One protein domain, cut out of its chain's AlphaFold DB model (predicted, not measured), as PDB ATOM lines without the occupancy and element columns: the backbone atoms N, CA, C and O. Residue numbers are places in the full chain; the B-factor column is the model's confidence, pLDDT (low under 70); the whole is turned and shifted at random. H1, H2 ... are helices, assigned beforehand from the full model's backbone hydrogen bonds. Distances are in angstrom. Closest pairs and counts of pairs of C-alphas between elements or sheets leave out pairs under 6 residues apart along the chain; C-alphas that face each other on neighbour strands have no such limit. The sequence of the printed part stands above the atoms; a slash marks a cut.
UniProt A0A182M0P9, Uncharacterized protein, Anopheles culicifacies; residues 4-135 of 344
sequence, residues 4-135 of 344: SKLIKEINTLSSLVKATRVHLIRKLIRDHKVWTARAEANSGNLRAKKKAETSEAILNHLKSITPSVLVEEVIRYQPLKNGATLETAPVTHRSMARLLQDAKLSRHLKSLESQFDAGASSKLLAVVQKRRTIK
ATOM      1  N   SER A   4     -30.361 -48.675  81.122       87.38
ATOM      2  CA  SER A   4     -30.329 -47.990  79.821       87.38
ATOM      3  C   SER A   4     -28.919 -47.946  79.231       87.38
ATOM      4  O   SER A   4     -28.750 -48.240  78.048       87.38
ATOM      5  N   LYS A   5     -27.910 -47.625  80.053       91.31
ATOM      6  CA  LYS A   5     -26.491 -47.643  79.670       91.31
ATOM      7  C   LYS A   5     -26.061 -49.055  79.271       91.31
ATOM      8  O   LYS A   5     -25.495 -49.242  78.201       91.31
ATOM      9  N   LEU A   6     -26.453 -50.050  80.063       89.94
ATOM     10  CA  LEU A   6     -26.160 -51.458  79.812       89.94
ATOM     11  C   LEU A   6     -26.710 -51.947  78.466       89.94
ATOM     12  O   LEU A   6     -25.999 -52.579  77.691       89.94
ATOM     13  N   ILE A   7     -27.959 -51.604  78.133       91.69
ATOM     14  CA  ILE A   7     -28.527 -51.952  76.823       91.69
ATOM     15  C   ILE A   7     -27.747 -51.300  75.682       91.69
ATOM     16  O   ILE A   7     -27.542 -51.953  74.661       91.69
ATOM     17  N   LYS A   8     -27.310 -50.042  75.832       93.00
ATOM     18  CA  LYS A   8     -26.489 -49.380  74.808       93.00
ATOM     19  C   LYS A   8     -25.183 -50.140  74.585       93.00
ATOM     20  O   LYS A   8     -24.883 -50.467  73.445       93.00
ATOM     21  N   GLU A   9     -24.470 -50.502  75.646       93.44
ATOM     22  CA  GLU A   9     -23.187 -51.210  75.532       93.44
ATOM     23  C   GLU A   9     -23.323 -52.618  74.933       93.44
ATOM     24  O   GLU A   9     -22.493 -53.021  74.116       93.44
ATOM     25  N   ILE A  10     -24.409 -53.336  75.241       93.31
ATOM     26  CA  ILE A  10     -24.718 -54.634  74.615       93.31
ATOM     27  C   ILE A  10     -25.075 -54.469  73.133       93.31
ATOM     28  O   ILE A  10     -24.717 -55.313  72.306       93.31
ATOM     29  N   ASN A  11     -25.785 -53.396  72.766       94.50
ATOM     30  CA  ASN A  11     -26.058 -53.094  71.362       94.50
ATOM     31  C   ASN A  11     -24.750 -52.810  70.611       94.50
ATOM     32  O   ASN A  11     -24.572 -53.333  69.514       94.50
ATOM     33  N   THR A  12     -23.839 -52.042  71.216       95.88
ATOM     34  CA  THR A  12     -22.507 -51.770  70.662       95.88
ATOM     35  C   THR A  12     -21.722 -53.062  70.467       95.88
ATOM     36  O   THR A  12     -21.228 -53.295  69.370       95.88
ATOM     37  N   LEU A  13     -21.695 -53.951  71.469       95.62
ATOM     38  CA  LEU A  13     -21.058 -55.267  71.346       95.62
ATOM     39  C   LEU A  13     -21.654 -56.066  70.180       95.62
ATOM     40  O   LEU A  13     -20.919 -56.569  69.337       95.62
ATOM     41  N   SER A  14     -22.985 -56.130  70.088       95.62
ATOM     42  CA  SER A  14     -23.673 -56.837  68.997       95.62
ATOM     43  C   SER A  14     -23.316 -56.260  67.622       95.62
ATOM     44  O   SER A  14     -23.177 -57.005  66.657       95.62
ATOM     45  N   SER A  15     -23.187 -54.934  67.523       96.88
ATOM     46  CA  SER A  15     -22.816 -54.237  66.289       96.88
ATOM     47  C   SER A  15     -21.372 -54.531  65.890       96.88
ATOM     48  O   SER A  15     -21.114 -54.864  64.736       96.88
ATOM     49  N   LEU A  16     -20.444 -54.475  66.851       97.25
ATOM     50  CA  LEU A  16     -19.035 -54.804  66.633       97.25
ATOM     51  C   LEU A  16     -18.874 -56.255  66.177       97.25
ATOM     52  O   LEU A  16     -18.263 -56.490  65.145       97.25
ATOM     53  N   VAL A  17     -19.504 -57.215  66.864       97.31
ATOM     54  CA  VAL A  17     -19.459 -58.636  66.472       97.31
ATOM     55  C   VAL A  17     -19.959 -58.837  65.038       97.31
ATOM     56  O   VAL A  17     -19.335 -59.564  64.271       97.31
ATOM     57  N   LYS A  18     -21.050 -58.169  64.639       96.94
ATOM     58  CA  LYS A  18     -21.559 -58.233  63.258       96.94
ATOM     59  C   LYS A  18     -20.570 -57.653  62.249       96.94
ATOM     60  O   LYS A  18     -20.296 -58.301  61.242       96.94
ATOM     61  N   ALA A  19     -20.031 -56.466  62.516       96.94
ATOM     62  CA  ALA A  19     -19.073 -55.813  61.628       96.94
ATOM     63  C   ALA A  19     -17.803 -56.662  61.455       96.94
ATOM     64  O   ALA A  19     -17.392 -56.952  60.331       96.94
ATOM     65  N   THR A  20     -17.235 -57.146  62.563       97.25
ATOM     66  CA  THR A  20     -16.055 -58.015  62.552       97.25
ATOM     67  C   THR A  20     -16.341 -59.342  61.850       97.25
ATOM     68  O   THR A  20     -15.509 -59.800  61.072       97.25
ATOM     69  N   ARG A  21     -17.528 -59.940  62.042       97.44
ATOM     70  CA  ARG A  21     -17.947 -61.153  61.319       97.44
ATOM     71  C   ARG A  21     -17.928 -60.940  59.808       97.44
ATOM     72  O   ARG A  21     -17.362 -61.766  59.102       97.44
ATOM     73  N   VAL A  22     -18.520 -59.851  59.312       97.25
ATOM     74  CA  VAL A  22     -18.554 -59.548  57.870       97.25
ATOM     75  C   VAL A  22     -17.140 -59.371  57.321       97.25
ATOM     76  O   VAL A  22     -16.788 -59.991  56.318       97.25
ATOM     77  N   HIS A  23     -16.307 -58.583  58.005       97.00
ATOM     78  CA  HIS A  23     -14.918 -58.375  57.597       97.00
ATOM     79  C   HIS A  23     -14.127 -59.693  57.565       97.00
ATOM     80  O   HIS A  23     -13.439 -59.992  56.586       97.00
ATOM     81  N   LEU A  24     -14.270 -60.515  58.607       97.12
ATOM     82  CA  LEU A  24     -13.598 -61.804  58.710       97.12
ATOM     83  C   LEU A  24     -14.067 -62.783  57.628       97.12
ATOM     84  O   LEU A  24     -13.230 -63.446  57.027       97.12
ATOM     85  N   ILE A  25     -15.368 -62.841  57.327       97.69
ATOM     86  CA  ILE A  25     -15.914 -63.659  56.233       97.69
ATOM     87  C   ILE A  25     -15.289 -63.257  54.893       97.69
ATOM     88  O   ILE A  25     -14.788 -64.120  54.175       97.69
ATOM     89  N   ARG A  26     -15.240 -61.957  54.572       97.75
ATOM     90  CA  ARG A  26     -14.610 -61.472  53.329       97.75
ATOM     91  C   ARG A  26     -13.125 -61.834  53.262       97.75
ATOM     92  O   ARG A  26     -12.627 -62.220  52.207       97.75
ATOM     93  N   LYS A  27     -12.407 -61.722  54.383       97.31
ATOM     94  CA  LYS A  27     -10.996 -62.123  54.472       97.31
ATOM     95  C   LYS A  27     -10.822 -63.629  54.255       97.31
ATOM     96  O   LYS A  27      -9.988 -64.022  53.452       97.31
ATOM     97  N   LEU A  28     -11.647 -64.451  54.899       97.62
ATOM     98  CA  LEU A  28     -11.623 -65.909  54.762       97.62
ATOM     99  C   LEU A  28     -11.904 -66.370  53.333       97.62
ATOM    100  O   LEU A  28     -11.252 -67.297  52.878       97.62
ATOM    101  N   ILE A  29     -12.827 -65.717  52.620       98.00
ATOM    102  CA  ILE A  29     -13.104 -66.022  51.208       98.00
ATOM    103  C   ILE A  29     -11.862 -65.766  50.347       98.00
ATOM    104  O   ILE A  29     -11.499 -66.609  49.530       98.00
ATOM    105  N   ARG A  30     -11.183 -64.628  50.544       97.88
ATOM    106  CA  ARG A  30      -9.939 -64.315  49.823       97.88
ATOM    107  C   ARG A  30      -8.828 -65.304  50.166       97.88
ATOM    108  O   ARG A  30      -8.218 -65.854  49.256       97.88
ATOM    109  N   ASP A  31      -8.616 -65.576  51.453       96.56
ATOM    110  CA  ASP A  31      -7.617 -66.545  51.908       96.56
ATOM    111  C   ASP A  31      -7.894 -67.934  51.314       96.56
ATOM    112  O   ASP A  31      -6.981 -68.569  50.794       96.56
ATOM    113  N   HIS A  32      -9.152 -68.384  51.333       97.50
ATOM    114  CA  HIS A  32      -9.565 -69.661  50.758       97.50
ATOM    115  C   HIS A  32      -9.233 -69.746  49.268       97.50
ATOM    116  O   HIS A  32      -8.576 -70.697  48.850       97.50
ATOM    117  N   LYS A  33      -9.609 -68.731  48.477       97.56
ATOM    118  CA  LYS A  33      -9.285 -68.665  47.042       97.56
ATOM    119  C   LYS A  33      -7.773 -68.737  46.803       97.56
ATOM    120  O   LYS A  33      -7.316 -69.546  46.001       97.56
ATOM    121  N   VAL A  34      -6.988 -67.953  47.548       97.25
ATOM    122  CA  VAL A  34      -5.519 -67.924  47.426       97.25
ATOM    123  C   VAL A  34      -4.890 -69.272  47.785       97.25
ATOM    124  O   VAL A  34      -3.989 -69.739  47.088       97.25
ATOM    125  N   TRP A  35      -5.329 -69.913  48.871       97.44
ATOM    126  CA  TRP A  35      -4.771 -71.201  49.294       97.44
ATOM    127  C   TRP A  35      -5.197 -72.356  48.392       97.44
ATOM    128  O   TRP A  35      -4.384 -73.252  48.168       97.44
ATOM    129  N   THR A  36      -6.408 -72.304  47.839       96.69
ATOM    130  CA  THR A  36      -6.907 -73.292  46.874       96.69
ATOM    131  C   THR A  36      -6.105 -73.222  45.578       96.69
ATOM    132  O   THR A  36      -5.498 -74.217  45.199       96.69
ATOM    133  N   ALA A  37      -5.931 -72.027  45.000       96.94
ATOM    134  CA  ALA A  37      -5.099 -71.839  43.809       96.94
ATOM    135  C   ALA A  37      -3.648 -72.320  44.021       96.94
ATOM    136  O   ALA A  37      -3.044 -72.952  43.157       96.94
ATOM    137  N   ARG A  38      -3.076 -72.085  45.214       96.44
ATOM    138  CA  ARG A  38      -1.736 -72.587  45.576       96.44
ATOM    139  C   ARG A  38      -1.673 -74.108  45.734       96.44
ATOM    140  O   ARG A  38      -0.615 -74.687  45.501       96.44
ATOM    141  N   ALA A  39      -2.755 -74.737  46.186       95.50
ATOM    142  CA  ALA A  39      -2.852 -76.188  46.310       95.50
ATOM    143  C   ALA A  39      -3.056 -76.866  44.947       95.50
ATOM    144  O   ALA A  39      -2.547 -77.965  44.740       95.50
ATOM    145  N   GLU A  40      -3.755 -76.208  44.024       94.94
ATOM    146  CA  GLU A  40      -3.956 -76.665  42.645       94.94
ATOM    147  C   GLU A  40      -2.669 -76.551  41.821       94.94
ATOM    148  O   GLU A  40      -2.277 -77.511  41.162       94.94
ATOM    149  N   ALA A  41      -1.949 -75.429  41.934       95.62
ATOM    150  CA  ALA A  41      -0.673 -75.220  41.245       95.62
ATOM    151  C   ALA A  41       0.432 -76.197  41.693       95.62
ATOM    152  O   ALA A  41       1.366 -76.476  40.945       95.62
ATOM    153  N   ASN A  42       0.351 -76.712  42.923       93.50
ATOM    154  CA  ASN A  42       1.260 -77.733  43.436       93.50
ATOM    155  C   ASN A  42       0.496 -78.714  44.332       93.50
ATOM    156  O   ASN A  42       0.386 -78.519  45.546       93.50
ATOM    157  N   SER A  43       0.017 -79.804  43.732       87.12
ATOM    158  CA  SER A  43      -0.795 -80.826  44.405       87.12
ATOM    159  C   SER A  43      -0.084 -81.523  45.578       87.12
ATOM    160  O   SER A  43      -0.758 -82.051  46.473       87.12
ATOM    161  N   GLY A  44       1.254 -81.477  45.626       91.38
ATOM    162  CA  GLY A  44       2.081 -81.959  46.738       91.38
ATOM    163  C   GLY A  44       2.173 -80.990  47.925       91.38
ATOM    164  O   GLY A  44       2.681 -81.352  48.987       91.38
ATOM    165  N   ASN A  45       1.660 -79.762  47.798       95.00
ATOM    166  CA  ASN A  45       1.700 -78.757  48.853       95.00
ATOM    167  C   ASN A  45       0.635 -79.016  49.933       95.00
ATOM    168  O   ASN A  45      -0.422 -78.381  49.985       95.00
ATOM    169  N   LEU A  46       0.943 -79.937  50.852       94.44
ATOM    170  CA  LEU A  46       0.077 -80.289  51.986       94.44
ATOM    171  C   LEU A  46      -0.270 -79.084  52.873       94.44
ATOM    172  O   LEU A  46      -1.349 -79.031  53.462       94.44
ATOM    173  N   ARG A  47       0.631 -78.100  52.975       94.25
ATOM    174  CA  ARG A  47       0.393 -76.883  53.757       94.25
ATOM    175  C   ARG A  47      -0.703 -76.029  53.129       94.25
ATOM    176  O   ARG A  47      -1.560 -75.539  53.861       94.25
ATOM    177  N   ALA A  48      -0.677 -75.845  51.809       95.31
ATOM    178  CA  ALA A  48      -1.695 -75.073  51.103       95.31
ATOM    179  C   ALA A  48      -3.081 -75.714  51.256       95.31
ATOM    180  O   ALA A  48      -4.008 -75.023  51.671       95.31
ATOM    181  N   LYS A  49      -3.181 -77.039  51.066       95.56
ATOM    182  CA  LYS A  49      -4.419 -77.810  51.287       95.56
ATOM    183  C   LYS A  49      -4.980 -77.612  52.697       95.56
ATOM    184  O   LYS A  49      -6.094 -77.126  52.856       95.56
ATOM    185  N   LYS A  50      -4.156 -77.832  53.731       94.50
ATOM    186  CA  LYS A  50      -4.562 -77.627  55.135       94.50
ATOM    187  C   LYS A  50      -5.028 -76.197  55.425       94.50
ATOM    188  O   LYS A  50      -5.946 -75.995  56.223       94.50
ATOM    189  N   LYS A  51      -4.385 -75.181  54.833       94.94
ATOM    190  CA  LYS A  51      -4.787 -73.776  55.020       94.94
ATOM    191  C   LYS A  51      -6.111 -73.469  54.316       94.94
ATOM    192  O   LYS A  51      -6.927 -72.781  54.930       94.94
ATOM    193  N   ALA A  52      -6.340 -74.007  53.114       96.06
ATOM    194  CA  ALA A  52      -7.618 -73.910  52.410       96.06
ATOM    195  C   ALA A  52      -8.744 -74.547  53.241       96.06
ATOM    196  O   ALA A  52      -9.645 -73.830  53.677       96.06
ATOM    197  N   GLU A  53      -8.601 -75.817  53.626       95.44
ATOM    198  CA  GLU A  53      -9.565 -76.546  54.469       95.44
ATOM    199  C   GLU A  53      -9.863 -75.812  55.784       95.44
ATOM    200  O   GLU A  53     -11.009 -75.660  56.203       95.44
ATOM    201  N   THR A  54      -8.828 -75.287  56.449       94.88
ATOM    202  CA  THR A  54      -9.010 -74.535  57.698       94.88
ATOM    203  C   THR A  54      -9.788 -73.238  57.466       94.88
ATOM    204  O   THR A  54     -10.619 -72.863  58.295       94.88
ATOM    205  N   SER A  55      -9.506 -72.520  56.374       95.81
ATOM    206  CA  SER A  55     -10.226 -71.287  56.043       95.81
ATOM    207  C   SER A  55     -11.693 -71.553  55.710       95.81
ATOM    208  O   SER A  55     -12.557 -70.826  56.200       95.81
ATOM    209  N   GLU A  56     -11.974 -72.635  54.985       97.00
ATOM    210  CA  GLU A  56     -13.323 -73.076  54.645       97.00
ATOM    211  C   GLU A  56     -14.112 -73.503  55.888       97.00
ATOM    212  O   GLU A  56     -15.216 -73.016  56.124       97.00
ATOM    213  N   ALA A  57     -13.522 -74.333  56.753       96.88
ATOM    214  CA  ALA A  57     -14.175 -74.788  57.978       96.88
ATOM    215  C   ALA A  57     -14.569 -73.611  58.889       96.88
ATOM    216  O   ALA A  57     -15.689 -73.554  59.400       96.88
ATOM    217  N   ILE A  58     -13.670 -72.634  59.065       96.75
ATOM    218  CA  ILE A  58     -13.950 -71.424  59.853       96.75
ATOM    219  C   ILE A  58     -15.034 -70.575  59.178       96.75
ATOM    220  O   ILE A  58     -15.895 -70.033  59.876       96.75
ATOM    221  N   LEU A  59     -15.001 -70.444  57.848       97.38
ATOM    222  CA  LEU A  59     -15.991 -69.699  57.072       97.38
ATOM    223  C   LEU A  59     -17.390 -70.303  57.233       97.38
ATOM    224  O   LEU A  59     -18.325 -69.576  57.566       97.38
ATOM    225  N   ASN A  60     -17.519 -71.615  57.045       97.44
ATOM    226  CA  ASN A  60     -18.790 -72.334  57.131       97.44
ATOM    227  C   ASN A  60     -19.370 -72.258  58.546       97.44
ATOM    228  O   ASN A  60     -20.538 -71.909  58.717       97.44
ATOM    229  N   HIS A  61     -18.528 -72.436  59.566       96.62
ATOM    230  CA  HIS A  61     -18.922 -72.235  60.957       96.62
ATOM    231  C   HIS A  61     -19.459 -70.813  61.199       96.62
ATOM    232  O   HIS A  61     -20.589 -70.636  61.656       96.62
ATOM    233  N   LEU A  62     -18.709 -69.780  60.797       96.62
ATOM    234  CA  LEU A  62     -19.140 -68.390  60.961       96.62
ATOM    235  C   LEU A  62     -20.372 -68.026  60.132       96.62
ATOM    236  O   LEU A  62     -21.076 -67.101  60.523       96.62
ATOM    237  N   LYS A  63     -20.642 -68.681  58.998       96.44
ATOM    238  CA  LYS A  63     -21.874 -68.482  58.215       96.44
ATOM    239  C   LYS A  63     -23.081 -69.136  58.890       96.44
ATOM    240  O   LYS A  63     -24.111 -68.481  58.999       96.44
ATOM    241  N   SER A  64     -22.920 -70.351  59.412       96.56
ATOM    242  CA  SER A  64     -24.002 -71.122  60.042       96.56
ATOM    243  C   SER A  64     -24.545 -70.505  61.341       96.56
ATOM    244  O   SER A  64     -25.723 -70.649  61.654       96.56
ATOM    245  N   ILE A  65     -23.718 -69.773  62.094       95.62
ATOM    246  CA  ILE A  65     -24.125 -69.234  63.397       95.62
ATOM    247  C   ILE A  65     -25.001 -67.983  63.250       95.62
ATOM    248  O   ILE A  65     -24.660 -67.020  62.555       95.62
ATOM    249  N   THR A  66     -26.105 -67.916  63.993       95.25
ATOM    250  CA  THR A  66     -26.932 -66.702  64.059       95.25
ATOM    251  C   THR A  66     -26.216 -65.573  64.821       95.25
ATOM    252  O   THR A  66     -25.495 -65.822  65.789       95.25
ATOM    253  N   PRO A  67     -26.398 -64.288  64.453       92.81
ATOM    254  CA  PRO A  67     -25.684 -63.187  65.105       92.81
ATOM    255  C   PRO A  67     -25.870 -63.095  66.628       92.81
ATOM    256  O   PRO A  67     -24.979 -62.602  67.310       92.81
ATOM    257  N   SER A  68     -27.012 -63.530  67.171       92.00
ATOM    258  CA  SER A  68     -27.252 -63.558  68.619       92.00
ATOM    259  C   SER A  68     -26.417 -64.623  69.321       92.00
ATOM    260  O   SER A  68     -25.777 -64.311  70.322       92.00
ATOM    261  N   VAL A  69     -26.381 -65.840  68.771       94.81
ATOM    262  CA  VAL A  69     -25.573 -66.943  69.309       94.81
ATOM    263  C   VAL A  69     -24.089 -66.605  69.205       94.81
ATOM    264  O   VAL A  69     -23.347 -66.815  70.157       94.81
ATOM    265  N   LEU A  70     -23.672 -65.954  68.116       95.88
ATOM    266  CA  LEU A  70     -22.289 -65.519  67.940       95.88
ATOM    267  C   LEU A  70     -21.814 -64.582  69.058       95.88
ATOM    268  O   LEU A  70     -20.694 -64.705  69.540       95.88
ATOM    269  N   VAL A  71     -22.662 -63.642  69.485       95.94
ATOM    270  CA  VAL A  71     -22.334 -62.742  70.603       95.94
ATOM    271  C   VAL A  71     -22.152 -63.536  71.897       95.94
ATOM    272  O   VAL A  71     -21.238 -63.242  72.664       95.94
ATOM    273  N   GLU A  72     -22.991 -64.542  72.138       94.94
ATOM    274  CA  GLU A  72     -22.858 -65.411  73.308       94.94
ATOM    275  C   GLU A  72     -21.571 -66.238  73.273       94.94
ATOM    276  O   GLU A  72     -20.873 -66.306  74.281       94.94
ATOM    277  N   GLU A  73     -21.224 -66.824  72.128       94.56
ATOM    278  CA  GLU A  73     -19.982 -67.585  71.963       94.56
ATOM    279  C   GLU A  73     -18.742 -66.717  72.169       94.56
ATOM    280  O   GLU A  73     -17.815 -67.128  72.865       94.56
ATOM    281  N   VAL A  74     -18.752 -65.488  71.643       95.00
ATOM    282  CA  VAL A  74     -17.669 -64.516  71.845       95.00
ATOM    283  C   VAL A  74     -17.487 -64.181  73.329       95.00
ATOM    284  O   VAL A  74     -16.354 -64.053  73.781       95.00
ATOM    285  N   ILE A  75     -18.574 -64.076  74.102       93.62
ATOM    286  CA  ILE A  75     -18.511 -63.832  75.556       93.62
ATOM    287  C   ILE A  75     -18.023 -65.074  76.316       93.62
ATOM    288  O   ILE A  75     -17.330 -64.952  77.321       93.62
ATOM    289  N   ARG A  76     -18.400 -66.280  75.873       91.50
ATOM    290  CA  ARG A  76     -17.975 -67.542  76.507       91.50
ATOM    291  C   ARG A  76     -16.533 -67.912  76.180       91.50
ATOM    292  O   ARG A  76     -15.951 -68.735  76.885       91.50
ATOM    293  N   TYR A  77     -15.981 -67.363  75.102       92.06
ATOM    294  CA  TYR A  77     -14.662 -67.725  74.625       92.06
ATOM    295  C   TYR A  77     -13.590 -67.463  75.681       92.06
ATOM    296  O   TYR A  77     -13.424 -66.351  76.180       92.06
ATOM    297  N   GLN A  78     -12.799 -68.497  75.952       87.88
ATOM    298  CA  GLN A  78     -11.589 -68.391  76.748       87.88
ATOM    299  C   GLN A  78     -10.387 -68.764  75.877       87.88
ATOM    300  O   GLN A  78     -10.407 -69.814  75.222       87.88
ATOM    301  N   PRO A  79      -9.330 -67.930  75.851       86.06
ATOM    302  CA  PRO A  79      -8.090 -68.284  75.180       86.06
ATOM    303  C   PRO A  79      -7.532 -69.596  75.733       86.06
ATOM    304  O   PRO A  79      -7.583 -69.839  76.942       86.06
ATOM    305  N   LEU A  80      -6.976 -70.427  74.850       85.44
ATOM    306  CA  LEU A  80      -6.271 -71.637  75.265       85.44
ATOM    307  C   LEU A  80      -5.090 -71.245  76.156       85.44
ATOM    308  O   LEU A  80      -4.324 -70.339  75.824       85.44
ATOM    309  N   LYS A  81      -4.951 -71.934  77.287       81.12
ATOM    310  CA  LYS A  81      -3.791 -71.823  78.175       81.12
ATOM    311  C   LYS A  81      -2.848 -73.004  77.911       81.12
ATOM    312  O   LYS A  81      -3.300 -74.057  77.471       81.12
ATOM    313  N   ASN A  82      -1.565 -72.836  78.231       62.06
ATOM    314  CA  ASN A  82      -0.564 -73.910  78.350       62.06
ATOM    315  C   ASN A  82      -0.205 -74.650  77.044       62.06
ATOM    316  O   ASN A  82      -0.478 -75.838  76.904       62.06
ATOM    317  N   GLY A  83       0.438 -73.968  76.092       61.62
ATOM    318  CA  GLY A  83       1.119 -74.616  74.955       61.62
ATOM    319  C   GLY A  83       0.221 -75.289  73.907       61.62
ATOM    320  O   GLY A  83       0.723 -75.743  72.881       61.62
ATOM    321  N   ALA A  84      -1.098 -75.329  74.115       74.56
ATOM    322  CA  ALA A  84      -2.046 -75.840  73.135       74.56
ATOM    323  C   ALA A  84      -2.029 -74.973  71.866       74.56
ATOM    324  O   ALA A  84      -2.267 -73.762  71.912       74.56
ATOM    325  N   THR A  85      -1.750 -75.598  70.721       77.12
ATOM    326  CA  THR A  85      -1.701 -74.881  69.445       77.12
ATOM    327  C   THR A  85      -3.104 -74.574  68.938       77.12
ATOM    328  O   THR A  85      -4.012 -75.403  69.005       77.12
ATOM    329  N   LEU A  86      -3.280 -73.378  68.375       77.00
ATOM    330  CA  LEU A  86      -4.551 -72.980  67.775       77.00
ATOM    331  C   LEU A  86      -4.916 -73.865  66.573       77.00
ATOM    332  O   LEU A  86      -6.089 -73.992  66.254       77.00
ATOM    333  N   GLU A  87      -3.941 -74.484  65.901       76.44
ATOM    334  CA  GLU A  87      -4.193 -75.296  64.704       76.44
ATOM    335  C   GLU A  87      -4.960 -76.590  65.018       76.44
ATOM    336  O   GLU A  87      -5.827 -76.972  64.231       76.44
ATOM    337  N   THR A  88      -4.717 -77.194  66.187       81.44
ATOM    338  CA  THR A  88      -5.392 -78.415  66.664       81.44
ATOM    339  C   THR A  88      -6.709 -78.149  67.392       81.44
ATOM    340  O   THR A  88      -7.410 -79.086  67.762       81.44
ATOM    341  N   ALA A  89      -7.051 -76.884  67.640       87.31
ATOM    342  CA  ALA A  89      -8.255 -76.530  68.374       87.31
ATOM    343  C   ALA A  89      -9.532 -76.782  67.542       87.31
ATOM    344  O   ALA A  89      -9.502 -76.681  66.308       87.31
ATOM    345  N   PRO A  90     -10.683 -77.045  68.193       91.44
ATOM    346  CA  PRO A  90     -11.972 -77.140  67.514       91.44
ATOM    347  C   PRO A  90     -12.253 -75.916  66.633       91.44
ATOM    348  O   PRO A  90     -11.838 -74.798  66.953       91.44
ATOM    349  N   VAL A  91     -12.980 -76.104  65.525       93.69
ATOM    350  CA  VAL A  91     -13.337 -75.013  64.592       93.69
ATOM    351  C   VAL A  91     -13.999 -73.849  65.330       93.69
ATOM    352  O   VAL A  91     -13.618 -72.705  65.105       93.69
ATOM    353  N   THR A  92     -14.894 -74.150  66.274       92.38
ATOM    354  CA  THR A  92     -15.572 -73.170  67.136       92.38
ATOM    355  C   THR A  92     -14.579 -72.235  67.827       92.38
ATOM    356  O   THR A  92     -14.668 -71.010  67.713       92.38
ATOM    357  N   HIS A  93     -13.569 -72.815  68.475       93.38
ATOM    358  CA  HIS A  93     -12.528 -72.086  69.192       93.38
ATOM    359  C   HIS A  93     -11.678 -71.242  68.239       93.38
ATOM    360  O   HIS A  93     -11.486 -70.050  68.473       93.38
ATOM    361  N   ARG A  94     -11.259 -71.816  67.105       93.56
ATOM    362  CA  ARG A  94     -10.480 -71.108  66.074       93.56
ATOM    363  C   ARG A  94     -11.242 -69.920  65.482       93.56
ATOM    364  O   ARG A  94     -10.653 -68.858  65.281       93.56
ATOM    365  N   SER A  95     -12.542 -70.074  65.230       95.00
ATOM    366  CA  SER A  95     -13.414 -68.997  64.753       95.00
ATOM    367  C   SER A  95     -13.508 -67.855  65.762       95.00
ATOM    368  O   SER A  95     -13.332 -66.697  65.383       95.00
ATOM    369  N   MET A  96     -13.732 -68.164  67.045       95.69
ATOM    370  CA  MET A  96     -13.827 -67.144  68.093       95.69
ATOM    371  C   MET A  96     -12.486 -66.446  68.332       95.69
ATOM    372  O   MET A  96     -12.441 -65.220  68.446       95.69
ATOM    373  N   ALA A  97     -11.385 -67.200  68.307       93.88
ATOM    374  CA  ALA A  97     -10.038 -66.653  68.396       93.88
ATOM    375  C   ALA A  97      -9.778 -65.623  67.290       93.88
ATOM    376  O   ALA A  97      -9.255 -64.549  67.574       93.88
ATOM    377  N   ARG A  98     -10.179 -65.914  66.042       94.00
ATOM    378  CA  ARG A  98     -10.035 -64.974  64.918       94.00
ATOM    379  C   ARG A  98     -10.928 -63.745  65.042       94.00
ATOM    380  O   ARG A  98     -10.476 -62.659  64.701       94.00
ATOM    381  N   LEU A  99     -12.157 -63.877  65.541       94.81
ATOM    382  CA  LEU A  99     -13.014 -62.713  65.799       94.81
ATOM    383  C   LEU A  99     -12.383 -61.774  66.832       94.81
ATOM    384  O   LEU A  99     -12.368 -60.562  66.643       94.81
ATOM    385  N   LEU A 100     -11.814 -62.333  67.897       93.69
ATOM    386  CA  LEU A 100     -11.199 -61.561  68.977       93.69
ATOM    387  C   LEU A 100      -9.797 -61.026  68.658       93.69
ATOM    388  O   LEU A 100      -9.231 -60.313  69.487       93.69
ATOM    389  N   GLN A 101      -9.257 -61.295  67.464       93.00
ATOM    390  CA  GLN A 101      -8.086 -60.573  66.949       93.00
ATOM    391  C   GLN A 101      -8.411 -59.108  66.635       93.00
ATOM    392  O   GLN A 101      -7.507 -58.275  66.622       93.00
ATOM    393  N   ASP A 102      -9.684 -58.768  66.408       94.88
ATOM    394  CA  ASP A 102     -10.090 -57.379  66.226       94.88
ATOM    395  C   ASP A 102      -9.905 -56.583  67.528       94.88
ATOM    396  O   ASP A 102     -10.485 -56.883  68.580       94.88
ATOM    397  N   ALA A 103      -9.073 -55.542  67.460       94.19
ATOM    398  CA  ALA A 103      -8.706 -54.732  68.617       94.19
ATOM    399  C   ALA A 103      -9.902 -53.966  69.208       94.19
ATOM    400  O   ALA A 103      -9.978 -53.775  70.422       94.19
ATOM    401  N   LYS A 104     -10.856 -53.529  68.373       95.94
ATOM    402  CA  LYS A 104     -12.021 -52.758  68.831       95.94
ATOM    403  C   LYS A 104     -12.995 -53.668  69.572       95.94
ATOM    404  O   LYS A 104     -13.423 -53.327  70.675       95.94
ATOM    405  N   LEU A 105     -13.300 -54.832  69.000       95.56
ATOM    406  CA  LEU A 105     -14.164 -55.834  69.616       95.56
ATOM    407  C   LEU A 105     -13.571 -56.341  70.934       95.56
ATOM    408  O   LEU A 105     -14.253 -56.322  71.958       95.56
ATOM    409  N   SER A 106     -12.299 -56.742  70.928       93.44
ATOM    410  CA  SER A 106     -11.629 -57.265  72.124       93.44
ATOM    411  C   SER A 106     -11.521 -56.221  73.240       93.44
ATOM    412  O   SER A 106     -11.773 -56.540  74.402       93.44
ATOM    413  N   ARG A 107     -11.214 -54.957  72.913       94.12
ATOM    414  CA  ARG A 107     -11.184 -53.859  73.892       94.12
ATOM    415  C   ARG A 107     -12.565 -53.586  74.482       94.12
ATOM    416  O   ARG A 107     -12.671 -53.427  75.697       94.12
ATOM    417  N   HIS A 108     -13.608 -53.540  73.650       94.62
ATOM    418  CA  HIS A 108     -14.980 -53.325  74.123       94.62
ATOM    419  C   HIS A 108     -15.447 -54.468  75.024       94.62
ATOM    420  O   HIS A 108     -16.001 -54.207  76.086       94.62
ATOM    421  N   LEU A 109     -15.165 -55.721  74.651       92.75
ATOM    422  CA  LEU A 109     -15.508 -56.886  75.466       92.75
ATOM    423  C   LEU A 109     -14.808 -56.840  76.831       92.75
ATOM    424  O   LEU A 109     -15.487 -56.899  77.850       92.75
ATOM    425  N   LYS A 110     -13.486 -56.618  76.868       90.88
ATOM    426  CA  LYS A 110     -12.728 -56.482  78.127       90.88
ATOM    427  C   LYS A 110     -13.230 -55.325  78.993       90.88
ATOM    428  O   LYS A 110     -13.334 -55.459  80.209       90.88
ATOM    429  N   SER A 111     -13.557 -54.189  78.371       91.56
ATOM    430  CA  SER A 111     -14.118 -53.025  79.067       91.56
ATOM    431  C   SER A 111     -15.532 -53.266  79.590       91.56
ATOM    432  O   SER A 111     -15.957 -52.577  80.513       91.56
ATOM    433  N   LEU A 112     -16.290 -54.164  78.966       90.19
ATOM    434  CA  LEU A 112     -17.618 -54.540  79.426       90.19
ATOM    435  C   LEU A 112     -17.506 -55.555  80.565       90.19
ATOM    436  O   LEU A 112     -18.171 -55.394  81.580       90.19
ATOM    437  N   GLU A 113     -16.623 -56.546  80.447       89.50
ATOM    438  CA  GLU A 113     -16.344 -57.526  81.502       89.50
ATOM    439  C   GLU A 113     -15.823 -56.870  82.784       89.50
ATOM    440  O   GLU A 113     -16.291 -57.208  83.868       89.50
ATOM    441  N   SER A 114     -14.938 -55.874  82.684       88.19
ATOM    442  CA  SER A 114     -14.426 -55.161  83.862       88.19
ATOM    443  C   SER A 114     -15.514 -54.434  84.662       88.19
ATOM    444  O   SER A 114     -15.361 -54.252  85.867       88.19
ATOM    445  N   GLN A 115     -16.638 -54.067  84.035       87.88
ATOM    446  CA  GLN A 115     -17.782 -53.459  84.727       87.88
ATOM    447  C   GLN A 115     -18.625 -54.468  85.523       87.88
ATOM    448  O   GLN A 115     -19.439 -54.054  86.351       87.88
ATOM    449  N   PHE A 116     -18.472 -55.770  85.259       82.25
ATOM    450  CA  PHE A 116     -19.194 -56.862  85.927       82.25
ATOM    451  C   PHE A 116     -18.329 -57.652  86.924       82.25
ATOM    452  O   PHE A 116     -18.839 -58.616  87.510       82.25
ATOM    453  N   ASP A 117     -17.091 -57.196  87.149       77.00
ATOM    454  CA  ASP A 117     -15.967 -57.862  87.822       77.00
ATOM    455  C   ASP A 117     -15.210 -58.856  86.920       77.00
ATOM    456  O   ASP A 117     -15.781 -59.515  86.047       77.00
ATOM    457  N   ALA A 118     -13.897 -58.986  87.137       65.38
ATOM    458  CA  ALA A 118     -13.058 -59.917  86.383       65.38
ATOM    459  C   ALA A 118     -13.574 -61.363  86.525       65.38
ATOM    460  O   ALA A 118     -13.815 -61.845  87.631       65.38
ATOM    461  N   GLY A 119     -13.753 -62.061  85.400       65.62
ATOM    462  CA  GLY A 119     -14.275 -63.435  85.377       65.62
ATOM    463  C   GLY A 119     -15.803 -63.546  85.459       65.62
ATOM    464  O   GLY A 119     -16.337 -64.653  85.468       65.62
ATOM    465  N   ALA A 120     -16.534 -62.429  85.457       77.12
ATOM    466  CA  ALA A 120     -17.994 -62.420  85.467       77.12
ATOM    467  C   ALA A 120     -18.635 -62.528  84.071       77.12
ATOM    468  O   ALA A 120     -19.757 -62.054  83.859       77.12
ATOM    469  N   SER A 121     -17.968 -63.187  83.119       81.12
ATOM    470  CA  SER A 121     -18.495 -63.441  81.770       81.12
ATOM    471  C   SER A 121     -19.861 -64.150  81.823       81.12
ATOM    472  O   SER A 121     -20.726 -63.905  80.985       81.12
ATOM    473  N   SER A 122     -20.127 -64.936  82.877       81.56
ATOM    474  CA  SER A 122     -21.434 -65.547  83.164       81.56
ATOM    475  C   SER A 122     -22.536 -64.534  83.506       81.56
ATOM    476  O   SER A 122     -23.665 -64.669  83.029       81.56
ATOM    477  N   LYS A 123     -22.230 -63.485  84.287       87.50
ATOM    478  CA  LYS A 123     -23.180 -62.399  84.592       87.50
ATOM    479  C   LYS A 123     -23.505 -61.619  83.319       87.50
ATOM    480  O   LYS A 123     -24.676 -61.350  83.052       87.50
ATOM    481  N   LEU A 124     -22.485 -61.296  82.522       89.75
ATOM    482  CA  LEU A 124     -22.660 -60.612  81.242       89.75
ATOM    483  C   LEU A 124     -23.523 -61.447  80.282       89.75
ATOM    484  O   LEU A 124     -24.473 -60.922  79.701       89.75
ATOM    485  N   LEU A 125     -23.260 -62.752  80.184       91.50
ATOM    486  CA  LEU A 125     -24.056 -63.680  79.380       91.50
ATOM    487  C   LEU A 125     -25.531 -63.686  79.813       91.50
ATOM    488  O   LEU A 125     -26.422 -63.512  78.981       91.50
ATOM    489  N   ALA A 126     -25.798 -63.799  81.117       89.50
ATOM    490  CA  ALA A 126     -27.159 -63.789  81.651       89.50
ATOM    491  C   ALA A 126     -27.904 -62.482  81.325       89.50
ATOM    492  O   ALA A 126     -29.107 -62.486  81.047       89.50
ATOM    493  N   VAL A 127     -27.199 -61.348  81.333       90.12
ATOM    494  CA  VAL A 127     -27.758 -60.054  80.929       90.12
ATOM    495  C   VAL A 127     -28.056 -60.022  79.427       90.12
ATOM    496  O   VAL A 127     -29.121 -59.534  79.038       90.12
ATOM    497  N   VAL A 128     -27.151 -60.528  78.586       91.12
ATOM    498  CA  VAL A 128     -27.344 -60.592  77.128       91.12
ATOM    499  C   VAL A 128     -28.575 -61.431  76.782       91.12
ATOM    500  O   VAL A 128     -29.423 -60.964  76.017       91.12
ATOM    501  N   GLN A 129     -28.748 -62.585  77.426       91.62
ATOM    502  CA  GLN A 129     -29.925 -63.444  77.260       91.62
ATOM    503  C   GLN A 129     -31.215 -62.748  77.727       91.62
ATOM    504  O   GLN A 129     -32.235 -62.763  77.038       91.62
ATOM    505  N   LYS A 130     -31.170 -62.025  78.855       90.44
ATOM    506  CA  LYS A 130     -32.324 -61.280  79.401       90.44
ATOM    507  C   LYS A 130     -32.553 -59.908  78.750       90.44
ATOM    508  O   LYS A 130     -33.427 -59.155  79.193       90.44
ATOM    509  N   ARG A 131     -31.823 -59.548  77.686       89.94
ATOM    510  CA  ARG A 131     -31.878 -58.214  77.051       89.94
ATOM    511  C   ARG A 131     -33.293 -57.794  76.651       89.94
ATOM    512  O   ARG A 131     -33.651 -56.631  76.846       89.94
ATOM    513  N   ARG A 132     -34.099 -58.710  76.101       88.56
ATOM    514  CA  ARG A 132     -35.493 -58.431  75.696       88.56
ATOM    515  C   ARG A 132     -36.342 -58.016  76.901       88.56
ATOM    516  O   ARG A 132     -36.956 -56.951  76.886       88.56
ATOM    517  N   THR A 133     -36.269 -58.776  77.989       90.38
ATOM    518  CA  THR A 133     -36.974 -58.494  79.247       90.38
ATOM    519  C   THR A 133     -36.547 -57.158  79.857       90.38
ATOM    520  O   THR A 133     -37.388 -56.366  80.289       90.38
ATOM    521  N   ILE A 134     -35.245 -56.845  79.832       87.50
ATOM    522  CA  ILE A 134     -34.730 -55.561  80.329       87.50
ATOM    523  C   ILE A 134     -35.300 -54.401  79.495       87.50
ATOM    524  O   ILE A 134     -35.787 -53.429  80.078       87.50
ATOM    525  N   LYS A 135     -35.321 -54.516  78.158       88.88
ATOM    526  CA  LYS A 135     -35.909 -53.501  77.262       88.88
ATOM    527  C   LYS A 135     -37.390 -53.265  77.558       88.88
ATOM    528  O   LYS A 135     -37.794 -52.113  77.715       88.88
TER     529      LYS A 135
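AT A GLANCE: This is residues 4 to 135 of the 344 residues of an uncharacterized protein of Anopheles culicifacies (UniProt A0A182M0P9). One very long helix, H1, runs the length of the domain like a rod; H2 folds back beside its later half as a helical hairpin, and a cluster of shorter helices, H3, H4 and H5, packs on its earlier half. H6 packs on H3 and H5, H7 ends the printed part near the beginning of H1, and residues 77 to 90 make a wide loop between H3 and H4. The printed part has 132 residues with seven named helices, H1 to H7 in order, and no named strand; its class is all helix. The helix packing is mostly crossed, and the whole is only just loose, close to compact, with a radius of gyration of the C-alphas of 17.0 A and spans of 56 by 31 by 22 A.

HOW THE PARTS SIT: The hub is H1, residues 4 to 41, which touches five other helices. Its residues 21 to 39 alone touch H2, residues 46 to 64; their closest C-alphas, those of His 32 and Ala 52, are 5.0 A apart. This hairpin runs opposite ways at a shallow tilt of 33 degrees, only just short of steep. H3, residues 67 to 76, is about perpendicular to H1 at 86 degrees and touches its residues 13 to 18 alone, closest at the C-alphas of Ser 14 and Val 71, 6.3 A. H4, residues 91 to 99, touches H1 with Leu 99 closest to Thr 20, C-alphas 6.5 A apart, and touches H2 with Ser 95 closest to Ile 58, C-alphas 5.5 A apart. H5, residues 103 to 116, touches H1 closest at the C-alphas of Leu 105 and Leu 16, 5.8 A. H6, residues 121 to 129, touches H3 at a shallow tilt of 17 degrees, opposite ways, with the C-alphas of Ser 121 and Ile 75 closest at 6.2 A. H6 also touches H5, closest at the C-alphas of Ser 121 and Glu 113, 6.3 A. H7, residues 131 to 135, only just touches H1, with 3 pairs of C-alphas within 8 A; the closest are those of Arg 131 and Ile 7, 7.1 A. Every O i to N i+4 pair is within hydrogen-bond range in H1, H2, H3, H4, H6 and H7, and 8 of 10 are in H5.

IN THESE COORDINATES: H1 begins at C-alpha 4, (-30.329, -47.990, 79.821), and is 55.8 A long to C-alpha 41, (-0.673, -75.220, 41.245). H2 is 27.0 A long, H5 20.4 A and H3 14.4 A. H7 ends at C-alpha 135, (-35.909, -53.501, 77.262).

THE WHOLE: The two C-alphas farthest apart, those of Ser 4 and Gly 44, are 57.4 A apart. The printed part has no cut, and the link from H3 to H4, 14 residues, is long. The mean pLDDT of the printed part is 91.7; residues 82 to 83 and 118 to 119 are under 70.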